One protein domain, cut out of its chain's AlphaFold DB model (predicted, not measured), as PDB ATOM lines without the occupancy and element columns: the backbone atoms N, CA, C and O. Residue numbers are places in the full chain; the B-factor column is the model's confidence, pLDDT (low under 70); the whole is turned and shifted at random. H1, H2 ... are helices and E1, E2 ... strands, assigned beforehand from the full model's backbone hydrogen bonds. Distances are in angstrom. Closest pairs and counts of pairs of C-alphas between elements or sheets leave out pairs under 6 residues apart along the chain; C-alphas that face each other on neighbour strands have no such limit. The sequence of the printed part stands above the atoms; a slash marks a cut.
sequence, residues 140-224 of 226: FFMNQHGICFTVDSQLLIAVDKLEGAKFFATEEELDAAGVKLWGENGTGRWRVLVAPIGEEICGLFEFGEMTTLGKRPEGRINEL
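AT A GLANCE: This is residues 140 to 224 of the 226 residues of an uncharacterized protein of Proteus vulgaris (UniProt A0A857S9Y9). Look for one strongly twisted sheet of six strands with a helix on each face: H1 covers E1 and E2 on one face, and the shorter H2 packs on the opposite face over E4. The hairpins E4-E5 and E5-E6 make one side of the sheet, and a long link, residues 152 to 165, goes from the end of E2 to the edge strand E3. The 85 printed residues hold, along the chain, E1 E2 E3 H1 E4 E5 E6 H2, and the mixed sheet runs E3 E1 E2 E4 E5 E6. The class is mixed, helices and strands; the whole is compact, with a radius of gyration of the C-alphas of 11.9 A and spans of 34 by 28 by 22 A.

HOW THE PARTS SIT: Begin at E2, residues 148 to 151, and E4, residues 191 to 197, which are parallel at 27 degrees, with N 192 and O 148 2.8 A apart. On the other side of E2, E1, residues 140 to 142, makes an antiparallel hairpin with it; N 149 and O 141 are 2.8 A apart. Edge strand E3, residues 166 to 168, is antiparallel to E1, with N 142 and O 166 at 2.8 A. From E4 go on to E5, residues 200 to 205, and E6, residues 210 to 212: they form a meander, each strand the antiparallel neighbour of the one before, with N 193 and O 204 at 2.8 A and N 203 and O 211 at 2.8 A. H1, residues 171 to 182, is on the sheet at a height of 8.2 A, over E1 and, only just, E2 with 3 of its C-alphas; it runs along the strands, at 13 degrees to E1 on the local plane. The closest C-alphas of E1 and H1 are those of Phe 140 and Glu 171, 6.1 A apart. E3, H1 and E4 form a split strand-helix-strand unit, two strands of one sheet with a helix between them along the chain and E1 and E2 between them in the sheet, and its crossover is right-handed. H2, residues 217 to 223, is on the opposite face at a height of 8.9 A, over E4, and runs only just along the strands, at 28 degrees to E4 on the local plane. The closest C-alphas of E5 and H2 are those of Ile 201 and Pro 217, 7.0 A apart. H1 and H2 are apart. In both helices every O i to N i+4 pair is within hydrogen-bond range.

IN THESE COORDINATES: Find C-alpha 140 at (45.274, -22.488, -21.450), where E1 begins. E4 is 17.6 A long, E5 15.7 A, H1 16.1 A, H2 10.1 A and E2 10.0 A; E1, E3 and E6 are 7.3, 6.9 and 6.8 A. E4 starts at C-alpha 191, (44.414, -20.530, -32.024), and H2 ends at C-alpha 223, (40.877, -34.974, -32.693).

THE WHOLE: The farthest C-alphas, Lys 180 and Glu 199, are 34.8 A apart. The printed part has no cut. The link E2 to E3 is long, with 14 residues. The mean pLDDT of the printed part is 88.0, and residues 186 to 187 are under 70.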
ATOM      1  N   PHE A 140      44.386 -22.704 -20.313       88.94
ATOM      2  CA  PHE A 140      45.274 -22.488 -21.450       88.94
ATOM      3  C   PHE A 140      46.061 -23.770 -21.697       88.94
ATOM      4  O   PHE A 140      46.820 -24.222 -20.832       88.94
ATOM      5  N   PHE A 141      45.860 -24.396 -22.852       92.00
ATOM      6  CA  PHE A 141      46.573 -25.623 -23.186       92.00
ATOM      7  C   PHE A 141      46.768 -25.787 -24.686       92.00
ATOM      8  O   PHE A 141      46.033 -25.237 -25.497       92.00
ATOM      9  N   MET A 142      47.764 -26.579 -25.046       93.69
ATOM     10  CA  MET A 142      48.033 -27.005 -26.408       93.69
ATOM     11  C   MET A 142      47.747 -28.502 -26.501       93.69
ATOM     12  O   MET A 142      48.242 -29.260 -25.664       93.69
ATOM     13  N   ASN A 143      46.946 -28.935 -27.474       93.75
ATOM     14  CA  ASN A 143      46.706 -30.363 -27.690       93.75
ATOM     15  C   ASN A 143      47.945 -31.051 -28.300       93.75
ATOM     16  O   ASN A 143      48.916 -30.401 -28.693       93.75
ATOM     17  N   GLN A 144      47.899 -32.377 -28.425       92.81
ATOM     18  CA  GLN A 144      48.995 -33.173 -28.996       92.81
ATOM     19  C   GLN A 144      49.368 -32.801 -30.446       92.81
ATOM     20  O   GLN A 144      50.469 -33.111 -30.899       92.81
ATOM     21  N   HIS A 145      48.468 -32.135 -31.177       92.75
ATOM     22  CA  HIS A 145      48.672 -31.696 -32.557       92.75
ATOM     23  C   HIS A 145      49.214 -30.269 -32.660       92.75
ATOM     24  O   HIS A 145      49.413 -29.784 -33.769       92.75
ATOM     25  N   GLY A 146      49.473 -29.597 -31.535       91.31
ATOM     26  CA  GLY A 146      50.018 -28.243 -31.514       91.31
ATOM     27  C   GLY A 146      48.974 -27.127 -31.609       91.31
ATOM     28  O   GLY A 146      49.359 -25.964 -31.717       91.31
ATOM     29  N   ILE A 147      47.676 -27.441 -31.567       93.38
ATOM     30  CA  ILE A 147      46.607 -26.433 -31.544       93.38
ATOM     31  C   ILE A 147      46.465 -25.890 -30.123       93.38
ATOM     32  O   ILE A 147      46.391 -26.654 -29.161       93.38
ATOM     33  N   CYS A 148      46.433 -24.569 -30.005       94.19
ATOM     34  CA  CYS A 148      46.336 -23.806 -28.771       94.19
ATOM     35  C   CYS A 148      44.877 -23.465 -28.457       94.19
ATOM     36  O   CYS A 148      44.182 -22.856 -29.270       94.19
ATOM     37  N   PHE A 149      44.440 -23.824 -27.256       93.88
ATOM     38  CA  PHE A 149      43.086 -23.633 -26.764       93.88
ATOM     39  C   PHE A 149      43.077 -22.702 -25.554       93.88
ATOM     40  O   PHE A 149      43.734 -22.969 -24.543       93.88
ATOM     41  N   THR A 150      42.250 -21.665 -25.647       94.56
ATOM     42  CA  THR A 150      41.814 -20.849 -24.514       94.56
ATOM     43  C   THR A 150      40.372 -21.219 -24.205       94.56
ATOM     44  O   THR A 150      39.510 -21.138 -25.076       94.56
ATOM     45  N   VAL A 151      40.091 -21.645 -22.978       90.62
ATOM     46  CA  VAL A 151      38.743 -22.066 -22.574       90.62
ATOM     47  C   VAL A 151      38.101 -21.009 -21.689       90.62
ATOM     48  O   VAL A 151      38.704 -20.559 -20.709       90.62
ATOM     49  N   ASP A 152      36.856 -20.656 -22.015       87.94
ATOM     50  CA  ASP A 152      36.045 -19.774 -21.188       87.94
ATOM     51  C   ASP A 152      35.832 -20.348 -19.779       87.94
ATOM     52  O   ASP A 152      35.608 -21.543 -19.584       87.94
ATOM     53  N   SER A 153      35.859 -19.466 -18.780       84.50
ATOM     54  CA  SER A 153      35.721 -19.834 -17.369       84.50
ATOM     55  C   SER A 153      34.425 -20.559 -17.008       84.50
ATOM     56  O   SER A 153      34.392 -21.292 -16.020       84.50
ATOM     57  N   GLN A 154      33.368 -20.382 -17.800       84.06
ATOM     58  CA  GLN A 154      32.078 -21.033 -17.592       84.06
ATOM     59  C   GLN A 154      32.105 -22.524 -17.945       84.06
ATOM     60  O   GLN A 154      31.209 -23.263 -17.536       84.06
ATOM     61  N   LEU A 155      33.122 -22.990 -18.679       84.31
ATOM     62  CA  LEU A 155      33.216 -24.374 -19.118       84.31
ATOM     63  C   LEU A 155      34.070 -25.216 -18.166       84.31
ATOM     64  O   LEU A 155      35.215 -24.905 -17.824       84.31
ATOM     65  N   LEU A 156      33.513 -26.354 -17.756       82.25
ATOM     66  CA  LEU A 156      34.239 -27.371 -17.007       82.25
ATOM     67  C   LEU A 156      34.796 -28.410 -17.976       82.25
ATOM     68  O   LEU A 156      34.094 -29.334 -18.371       82.25
ATOM     69  N   ILE A 157      36.066 -28.251 -18.333       83.75
ATOM     70  CA  ILE A 157      36.810 -29.241 -19.114       83.75
ATOM     71  C   ILE A 157      37.456 -30.256 -18.171       83.75
ATOM     72  O   ILE A 157      38.121 -29.876 -17.199       83.75
ATOM     73  N   ALA A 158      37.272 -31.542 -18.465       85.19
ATOM     74  CA  ALA A 158      37.948 -32.638 -17.785       85.19
ATOM     75  C   ALA A 158      39.398 -32.746 -18.283       85.19
ATOM     76  O   ALA A 158      39.689 -33.371 -19.301       85.19
ATOM     77  N   VAL A 159      40.310 -32.095 -17.560       83.56
ATOM     78  CA  VAL A 159      41.747 -32.012 -17.877       83.56
ATOM     79  C   VAL A 159      42.387 -33.397 -18.047       83.56
ATOM     80  O   VAL A 159      43.249 -33.574 -18.902       83.56
ATOM     81  N   ASP A 160      41.929 -34.394 -17.288       82.94
ATOM     82  CA  ASP A 160      42.377 -35.791 -17.351       82.94
ATOM     83  C   ASP A 160      42.059 -36.492 -18.683       82.94
ATOM     84  O   ASP A 160      42.669 -37.512 -18.996       82.94
ATOM     85  N   LYS A 161      41.137 -35.939 -19.479       87.44
ATOM     86  CA  LYS A 161      40.747 -36.465 -20.796       87.44
ATOM     87  C   LYS A 161      41.425 -35.753 -21.965       87.44
ATOM     88  O   LYS A 161      41.155 -36.095 -23.114       87.44
ATOM     89  N   LEU A 162      42.267 -34.756 -21.696       88.50
ATOM     90  CA  LEU A 162      43.037 -34.051 -22.717       88.50
ATOM     91  C   LEU A 162      44.361 -34.788 -22.953       88.50
ATOM     92  O   LEU A 162      45.384 -34.508 -22.324       88.50
ATOM     93  N   GLU A 163      44.324 -35.784 -23.834       88.62
ATOM     94  CA  GLU A 163      45.441 -36.698 -24.070       88.62
ATOM     95  C   GLU A 163      46.631 -35.973 -24.712       88.62
ATOM     96  O   GLU A 163      46.502 -35.279 -25.720       88.62
ATOM     97  N   GLY A 164      47.812 -36.104 -24.099       86.56
ATOM     98  CA  GLY A 164      49.038 -35.466 -24.586       86.56
ATOM     99  C   GLY A 164      49.027 -33.933 -24.530       86.56
ATOM    100  O   GLY A 164      49.923 -33.307 -25.098       86.56
ATOM    101  N   ALA A 165      48.045 -33.322 -23.857       91.12
ATOM    102  CA  ALA A 165      47.940 -31.875 -23.769       91.12
ATOM    103  C   ALA A 165      49.016 -31.267 -22.861       91.12
ATOM    104  O   ALA A 165      49.337 -31.778 -21.783       91.12
ATOM    105  N   LYS A 166      49.548 -30.124 -23.290       88.56
ATOM    106  CA  LYS A 166      50.486 -29.306 -22.523       88.56
ATOM    107  C   LYS A 166      49.767 -28.076 -21.981       88.56
ATOM    108  O   LYS A 166      49.215 -27.308 -22.759       88.56
ATOM    109  N   PHE A 167      49.816 -27.869 -20.670       89.56
ATOM    110  CA  PHE A 167      49.157 -26.751 -19.991       89.56
ATOM    111  C   PHE A 167      50.109 -25.579 -19.765       89.56
ATOM    112  O   PHE A 167      51.314 -25.776 -19.584       89.56
ATOM    113  N   PHE A 168      49.547 -24.374 -19.757       86.00
ATOM    114  CA  PHE A 168      50.262 -23.112 -19.580       86.00
ATOM    115  C   PHE A 168      49.601 -22.292 -18.474       86.00
ATOM    116  O   PHE A 168      48.400 -22.436 -18.223       86.00
ATOM    117  N   ALA A 169      50.385 -21.456 -17.791       79.69
ATOM    118  CA  ALA A 169      49.858 -20.645 -16.697       79.69
ATOM    119  C   ALA A 169      49.076 -19.432 -17.218       79.69
ATOM    120  O   ALA A 169      48.103 -19.017 -16.586       79.69
ATOM    121  N   THR A 170      49.488 -18.881 -18.364       82.56
ATOM    122  CA  THR A 170      48.869 -17.695 -18.965       82.56
ATOM    123  C   THR A 170      48.636 -17.855 -20.466       82.56
ATOM    124  O   THR A 170      49.196 -18.741 -21.118       82.56
ATOM    125  N   GLU A 171      47.798 -16.974 -21.011       88.69
ATOM    126  CA  GLU A 171      47.527 -16.898 -22.447       88.69
ATOM    127  C   GLU A 171      48.790 -16.527 -23.235       88.69
ATOM    128  O   GLU A 171      49.044 -17.090 -24.294       88.69
ATOM    129  N   GLU A 172      49.631 -15.652 -22.684       91.81
ATOM    130  CA  GLU A 172      50.880 -15.215 -23.313       91.81
ATOM    131  C   GLU A 172      51.898 -16.358 -23.427       91.81
ATOM    132  O   GLU A 172      52.588 -16.477 -24.439       91.81
ATOM    133  N   GLU A 173      51.994 -17.225 -22.412       90.12
ATOM    134  CA  GLU A 173      52.863 -18.407 -22.469       90.12
ATOM    135  C   GLU A 173      52.388 -19.419 -23.521       90.12
ATOM    136  O   GLU A 173      53.212 -20.010 -24.230       90.12
ATOM    137  N   LEU A 174      51.068 -19.617 -23.621       91.31
ATOM    138  CA  LEU A 174      50.451 -20.465 -24.639       91.31
ATOM    139  C   LEU A 174      50.713 -19.904 -26.041       91.31
ATOM    140  O   LEU A 174      51.176 -20.638 -26.917       91.31
ATOM    141  N   ASP A 175      50.457 -18.611 -26.241       91.62
ATOM    142  CA  ASP A 175      50.647 -17.942 -27.527       91.62
ATOM    143  C   ASP A 175      52.114 -17.991 -27.964       91.62
ATOM    144  O   ASP A 175      52.409 -18.427 -29.076       91.62
ATOM    145  N   ALA A 176      53.056 -17.689 -27.065       92.81
ATOM    146  CA  ALA A 176      54.484 -17.787 -27.357       92.81
ATOM    147  C   ALA A 176      54.906 -19.211 -27.771       92.81
ATOM    148  O   ALA A 176      55.739 -19.389 -28.667       92.81
ATOM    149  N   ALA A 177      54.333 -20.242 -27.141       92.19
ATOM    150  CA  ALA A 177      54.592 -21.630 -27.514       92.19
ATOM    151  C   ALA A 177      54.008 -21.983 -28.890       92.19
ATOM    152  O   ALA A 177      54.667 -22.681 -29.665       92.19
ATOM    153  N   GLY A 178      52.809 -21.492 -29.202       91.12
ATOM    154  CA  GLY A 178      52.180 -21.681 -30.504       91.12
ATOM    155  C   GLY A 178      52.904 -20.938 -31.628       91.12
ATOM    156  O   GLY A 178      53.222 -21.552 -32.646       91.12
ATOM    157  N   VAL A 179      53.301 -19.679 -31.410       92.06
ATOM    158  CA  VAL A 179      54.130 -18.891 -32.343       92.06
ATOM    159  C   VAL A 179      55.455 -19.596 -32.626       92.06
ATOM    160  O   VAL A 179      55.906 -19.631 -33.770       92.06
ATOM    161  N   LYS A 180      56.075 -20.220 -31.619       92.00
ATOM    162  CA  LYS A 180      57.305 -20.997 -31.821       92.00
ATOM    163  C   LYS A 180      57.103 -22.211 -32.739       92.00
ATOM    164  O   LYS A 180      58.048 -22.601 -33.423       92.00
ATOM    165  N   LEU A 181      55.920 -22.824 -32.727       90.62
ATOM    166  CA  LEU A 181      55.614 -24.018 -33.518       90.62
ATOM    167  C   LEU A 181      55.129 -23.673 -34.935       90.62
ATOM    168  O   LEU A 181      55.548 -24.320 -35.892       90.62
ATOM    169  N   TRP A 182      54.282 -22.651 -35.065       90.06
ATOM    170  CA  TRP A 182      53.562 -22.326 -36.304       90.06
ATOM    171  C   TRP A 182      53.991 -21.014 -36.972       90.06
ATOM    172  O   TRP A 182      53.624 -20.769 -38.121       90.06
ATOM    173  N   GLY A 183      54.771 -20.178 -36.284       85.81
ATOM    174  CA  GLY A 183      55.068 -18.801 -36.682       85.81
ATOM    175  C   GLY A 183      53.935 -17.825 -36.338       85.81
ATOM    176  O   GLY A 183      52.782 -18.220 -36.174       85.81
ATOM    177  N   GLU A 184      54.253 -16.526 -36.255       77.44
ATOM    178  CA  GLU A 184      53.271 -15.464 -35.940       77.44
ATOM    179  C   GLU A 184      52.092 -15.454 -36.922       77.44
ATOM    180  O   GLU A 184      50.941 -15.323 -36.513       77.44
ATOM    181  N   ASN A 185      52.391 -15.674 -38.206       70.06
ATOM    182  CA  ASN A 185      51.429 -15.752 -39.307       70.06
ATOM    183  C   ASN A 185      51.145 -17.201 -39.729       70.06
ATOM    184  O   ASN A 185      50.928 -17.465 -40.914       70.06
ATOM    185  N   GLY A 186      51.214 -18.159 -38.797       68.50
ATOM    186  CA  GLY A 186      50.784 -19.530 -39.070       68.50
ATOM    187  C   GLY A 186      49.353 -19.580 -39.625       68.50
ATOM    188  O   GLY A 186      48.639 -18.578 -39.683       68.50
ATOM    189  N   THR A 187      48.874 -20.759 -40.021       65.94
ATOM    190  CA  THR A 187      47.459 -20.905 -40.385       65.94
ATOM    191  C   THR A 187      46.639 -20.564 -39.137       65.94
ATOM    192  O   THR A 187      46.680 -21.356 -38.202       65.94
ATOM    193  N   GLY A 188      45.926 -19.430 -39.056       71.69
ATOM    194  CA  GLY A 188      45.168 -18.965 -37.857       71.69
ATOM    195  C   GLY A 188      44.036 -19.889 -37.372       71.69
ATOM    196  O   GLY A 188      43.117 -19.497 -36.663       71.69
ATOM    197  N   ARG A 189      44.117 -21.151 -37.777       83.56
ATOM    198  CA  ARG A 189      43.481 -22.343 -37.250       83.56
ATOM    199  C   ARG A 189      44.214 -22.959 -36.050       83.56
ATOM    200  O   ARG A 189      43.719 -23.926 -35.486       83.56
ATOM    201  N   TRP A 190      45.386 -22.452 -35.659       89.94
ATOM    202  CA  TRP A 190      46.107 -22.986 -34.496       89.94
ATOM    203  C   TRP A 190      45.707 -22.320 -33.175       89.94
ATOM    204  O   TRP A 190      46.002 -22.882 -32.127       89.94
ATOM    205  N   ARG A 191      45.009 -21.178 -33.204       92.44
ATOM    206  CA  ARG A 191      44.414 -20.530 -32.024       92.44
ATOM    207  C   ARG A 191      42.914 -20.790 -31.980       92.44
ATOM    208  O   ARG A 191      42.221 -20.514 -32.959       92.44
ATOM    209  N   VAL A 192      42.418 -21.292 -30.851       93.88
ATOM    210  CA  VAL A 192      41.006 -21.646 -30.662       93.88
ATOM    211  C   VAL A 192      40.496 -21.137 -29.318       93.88
ATOM    212  O   VAL A 192      41.006 -21.515 -28.265       93.88
ATOM    213  N   LEU A 193      39.433 -20.335 -29.343       93.38
ATOM    214  CA  LEU A 193      38.641 -20.003 -28.161       93.38
ATOM    215  C   LEU A 193      37.500 -21.012 -28.017       93.38
ATOM    216  O   LEU A 193      36.674 -21.157 -28.916       93.38
ATOM    217  N   VAL A 194      37.427 -21.693 -26.878       93.44
ATOM    218  CA  VAL A 194      36.351 -22.632 -26.557       93.44
ATOM    219  C   VAL A 194      35.332 -21.939 -25.664       93.44
ATOM    220  O   VAL A 194      35.654 -21.560 -24.536       93.44
ATOM    221  N   ALA A 195      34.108 -21.781 -26.162       90.62
ATOM    222  CA  ALA A 195      33.045 -21.046 -25.479       90.62
ATOM    223  C   ALA A 195      31.658 -21.674 -25.723       90.62
ATOM    224  O   ALA A 195      31.445 -22.326 -26.753       90.62
ATOM    225  N   PRO A 196      30.699 -21.487 -24.796       86.94
ATOM    226  CA  PRO A 196      29.305 -21.834 -25.041       86.94
ATOM    227  C   PRO A 196      28.676 -20.833 -26.024       86.94
ATOM    228  O   PRO A 196      28.734 -19.621 -25.818       86.94
ATOM    229  N   ILE A 197      28.052 -21.336 -27.089       85.69
ATOM    230  CA  ILE A 197      27.312 -20.546 -28.078       85.69
ATOM    231  C   ILE A 197      25.917 -21.157 -28.216       85.69
ATOM    232  O   ILE A 197      25.725 -22.198 -28.842       85.69
ATOM    233  N   GLY A 198      24.928 -20.501 -27.605       83.38
ATOM    234  CA  GLY A 198      23.592 -21.076 -27.462       83.38
ATOM    235  C   GLY A 198      23.621 -22.290 -26.531       83.38
ATOM    236  O   GLY A 198      24.068 -22.180 -25.394       83.38
ATOM    237  N   GLU A 199      23.140 -23.437 -27.012       80.12
ATOM    238  CA  GLU A 199      23.131 -24.707 -26.261       80.12
ATOM    239  C   GLU A 199      24.358 -25.596 -26.541       80.12
ATOM    240  O   GLU A 199      24.507 -26.658 -25.934       80.12
ATOM    241  N   GLU A 200      25.233 -25.172 -27.456       85.19
ATOM    242  CA  GLU A 200      26.396 -25.936 -27.902       85.19
ATOM    243  C   GLU A 200      27.699 -25.342 -27.369       85.19
ATOM    244  O   GLU A 200      27.812 -24.143 -27.115       85.19
ATOM    245  N   ILE A 201      28.715 -26.193 -27.230       90.19
ATOM    246  CA  ILE A 201      30.090 -25.755 -26.985       90.19
ATOM    247  C   ILE A 201      30.804 -25.733 -28.331       90.19
ATOM    248  O   ILE A 201      30.832 -26.739 -29.050       90.19
ATOM    249  N   CYS A 202      31.392 -24.590 -28.661       92.81
ATOM    250  CA  CYS A 202      32.045 -24.357 -29.940       92.81
ATOM    251  C   CYS A 202      33.505 -23.942 -29.744       92.81
ATOM    252  O   CYS A 202      33.853 -23.282 -28.765       92.81
ATOM    253  N   GLY A 203      34.343 -24.317 -30.707       93.38
ATOM    254  CA  GLY A 203      35.672 -23.759 -30.911       93.38
ATOM    255  C   GLY A 203      35.602 -22.660 -31.967       93.38
ATOM    256  O   GLY A 203      35.133 -22.906 -33.080       93.38
ATOM    257  N   LEU A 204      36.044 -21.462 -31.610       93.12
ATOM    258  CA  LEU A 204      36.156 -20.296 -32.477       93.12
ATOM    259  C   LEU A 204      37.626 -20.096 -32.836       93.12
ATOM    260  O   LEU A 204      38.450 -19.846 -31.958       93.12
ATOM    261  N   PHE A 205      37.948 -20.209 -34.117       91.00
ATOM    262  CA  PHE A 205      39.287 -19.935 -34.624       91.00
ATOM    263  C   PHE A 205      39.502 -18.428 -34.807       91.00
ATOM    264  O   PHE A 205      38.542 -17.670 -34.962       91.00
ATOM    265  N   GLU A 206      40.761 -17.991 -34.841       83.94
ATOM    266  CA  GLU A 206      41.149 -16.572 -34.927       83.94
ATOM    267  C   GLU A 206      40.496 -15.831 -36.110       83.94
ATOM    268  O   GLU A 206      40.099 -14.675 -35.987       83.94
ATOM    269  N   PHE A 207      40.300 -16.517 -37.240       82.56
ATOM    270  CA  PHE A 207      39.668 -15.952 -38.440       82.56
ATOM    271  C   PHE A 207      38.144 -16.145 -38.514       82.56
ATOM    272  O   PHE A 207      37.548 -15.977 -39.577       82.56
ATOM    273  N   GLY A 208      37.500 -16.489 -37.397       81.31
ATOM    274  CA  GLY A 208      36.042 -16.568 -37.286       81.31
ATOM    275  C   GLY A 208      35.422 -17.867 -37.802       81.31
ATOM    276  O   GLY A 208      34.198 -17.999 -37.790       81.31
ATOM    277  N   GLU A 209      36.232 -18.844 -38.227       88.44
ATOM    278  CA  GLU A 209      35.736 -20.205 -38.432       88.44
ATOM    279  C   GLU A 209      35.246 -20.766 -37.093       88.44
ATOM    280  O   GLU A 209      35.861 -20.556 -36.046       88.44
ATOM    281  N   MET A 210      34.129 -21.487 -37.122       91.12
ATOM    282  CA  MET A 210      33.531 -22.085 -35.935       91.12
ATOM    283  C   MET A 210      33.375 -23.584 -36.149       91.12
ATOM    284  O   MET A 210      32.922 -24.027 -37.204       91.12
ATOM    285  N   THR A 211      33.713 -24.361 -35.126       92.12
ATOM    286  CA  THR A 211      33.489 -25.805 -35.105       92.12
ATOM    287  C   THR A 211      32.722 -26.200 -33.855       92.12
ATOM    288  O   THR A 211      33.002 -25.712 -32.760       92.12
ATOM    289  N   THR A 212      31.736 -27.078 -34.001       93.50
ATOM    290  CA  THR A 212      30.995 -27.615 -32.860       93.50
ATOM    291  C   THR A 212      31.838 -28.687 -32.181       93.50
ATOM    292  O   THR A 212      32.256 -29.659 -32.813       93.50
ATOM    293  N   LEU A 213      32.084 -28.511 -30.884       91.50
ATOM    294  CA  LEU A 213      32.810 -29.470 -30.049       91.50
ATOM    295  C   LEU A 213      31.855 -30.411 -29.302       91.50
ATOM    296  O   LEU A 213      32.253 -31.496 -28.882       91.50
ATOM    297  N   GLY A 214      30.585 -30.014 -29.180       85.88
ATOM    298  CA  GLY A 214      29.542 -30.764 -28.492       85.88
ATOM    299  C   GLY A 214      29.641 -30.663 -26.968       85.88
ATOM    300  O   GLY A 214      30.560 -30.074 -26.407       85.88
ATOM    301  N   LYS A 215      28.682 -31.276 -26.265       81.94
ATOM    302  CA  LYS A 215      28.527 -31.163 -24.797       81.94
ATOM    303  C   LYS A 215      29.694 -31.725 -23.969       81.94
ATOM    304  O   LYS A 215      29.796 -31.426 -22.785       81.94
ATOM    305  N   ARG A 216      30.530 -32.579 -24.565       85.00
ATOM    306  CA  ARG A 216      31.752 -33.147 -23.969       85.00
ATOM    307  C   ARG A 216      32.909 -32.898 -24.932       85.00
ATOM    308  O   ARG A 216      33.199 -33.762 -25.763       85.00
ATOM    309  N   PRO A 217      33.488 -31.692 -24.897       88.69
ATOM    310  CA  PRO A 217      34.360 -31.210 -25.957       88.69
ATOM    311  C   PRO A 217      35.729 -31.906 -25.982       88.69
ATOM    312  O   PRO A 217      36.418 -31.806 -26.991       88.69
ATOM    313  N   GLU A 218      36.133 -32.625 -24.928       91.06
ATOM    314  CA  GLU A 218      37.490 -33.171 -24.772       91.06
ATOM    315  C   GLU A 218      37.886 -34.123 -25.902       91.06
ATOM    316  O   GLU A 218      38.965 -33.991 -26.472       91.06
ATOM    317  N   GLY A 219      36.989 -35.042 -26.276       89.81
ATOM    318  CA  GLY A 219      37.248 -35.975 -27.376       89.81
ATOM    319  C   GLY A 219      37.463 -35.235 -28.694       89.81
ATOM    320  O   GLY A 219      38.435 -35.483 -29.401       89.81
ATOM    321  N   ARG A 220      36.605 -34.248 -28.982       92.06
ATOM    322  CA  ARG A 220      36.708 -33.470 -30.216       92.06
ATOM    323  C   ARG A 220      37.947 -32.576 -30.234       92.06
ATOM    324  O   ARG A 220      38.576 -32.445 -31.275       92.06
ATOM    325  N   ILE A 221      38.323 -32.006 -29.091       92.94
ATOM    326  CA  ILE A 221      39.557 -31.229 -28.909       92.94
ATOM    327  C   ILE A 221      40.800 -32.079 -29.216       92.94
ATOM    328  O   ILE A 221      41.721 -31.591 -29.876       92.94
ATOM    329  N   ASN A 222      40.826 -33.341 -28.778       92.12
ATOM    330  CA  ASN A 222      41.943 -34.251 -29.048       92.12
ATOM    331  C   ASN A 222      42.056 -34.614 -30.538       92.12
ATOM    332  O   ASN A 222      43.163 -34.824 -31.025       92.12
ATOM    333  N   GLU A 223      40.930 -34.669 -31.256       91.62
ATOM    334  CA  GLU A 223      40.877 -34.974 -32.693       91.62
ATOM    335  C   GLU A 223      41.246 -33.789 -33.596       91.62
ATOM    336  O   GLU A 223      41.538 -33.991 -34.775       91.62
ATOM    337  N   LEU A 224      41.183 -32.551 -33.093       90.25
ATOM    338  CA  LEU A 224      41.471 -31.374 -33.908       90.25
ATOM    339  C   LEU A 224      42.954 -31.329 -34.298       90.25
ATOM    340  O   LEU A 224      43.845 -31.270 -33.448       90.25
TER     341      LEU A 224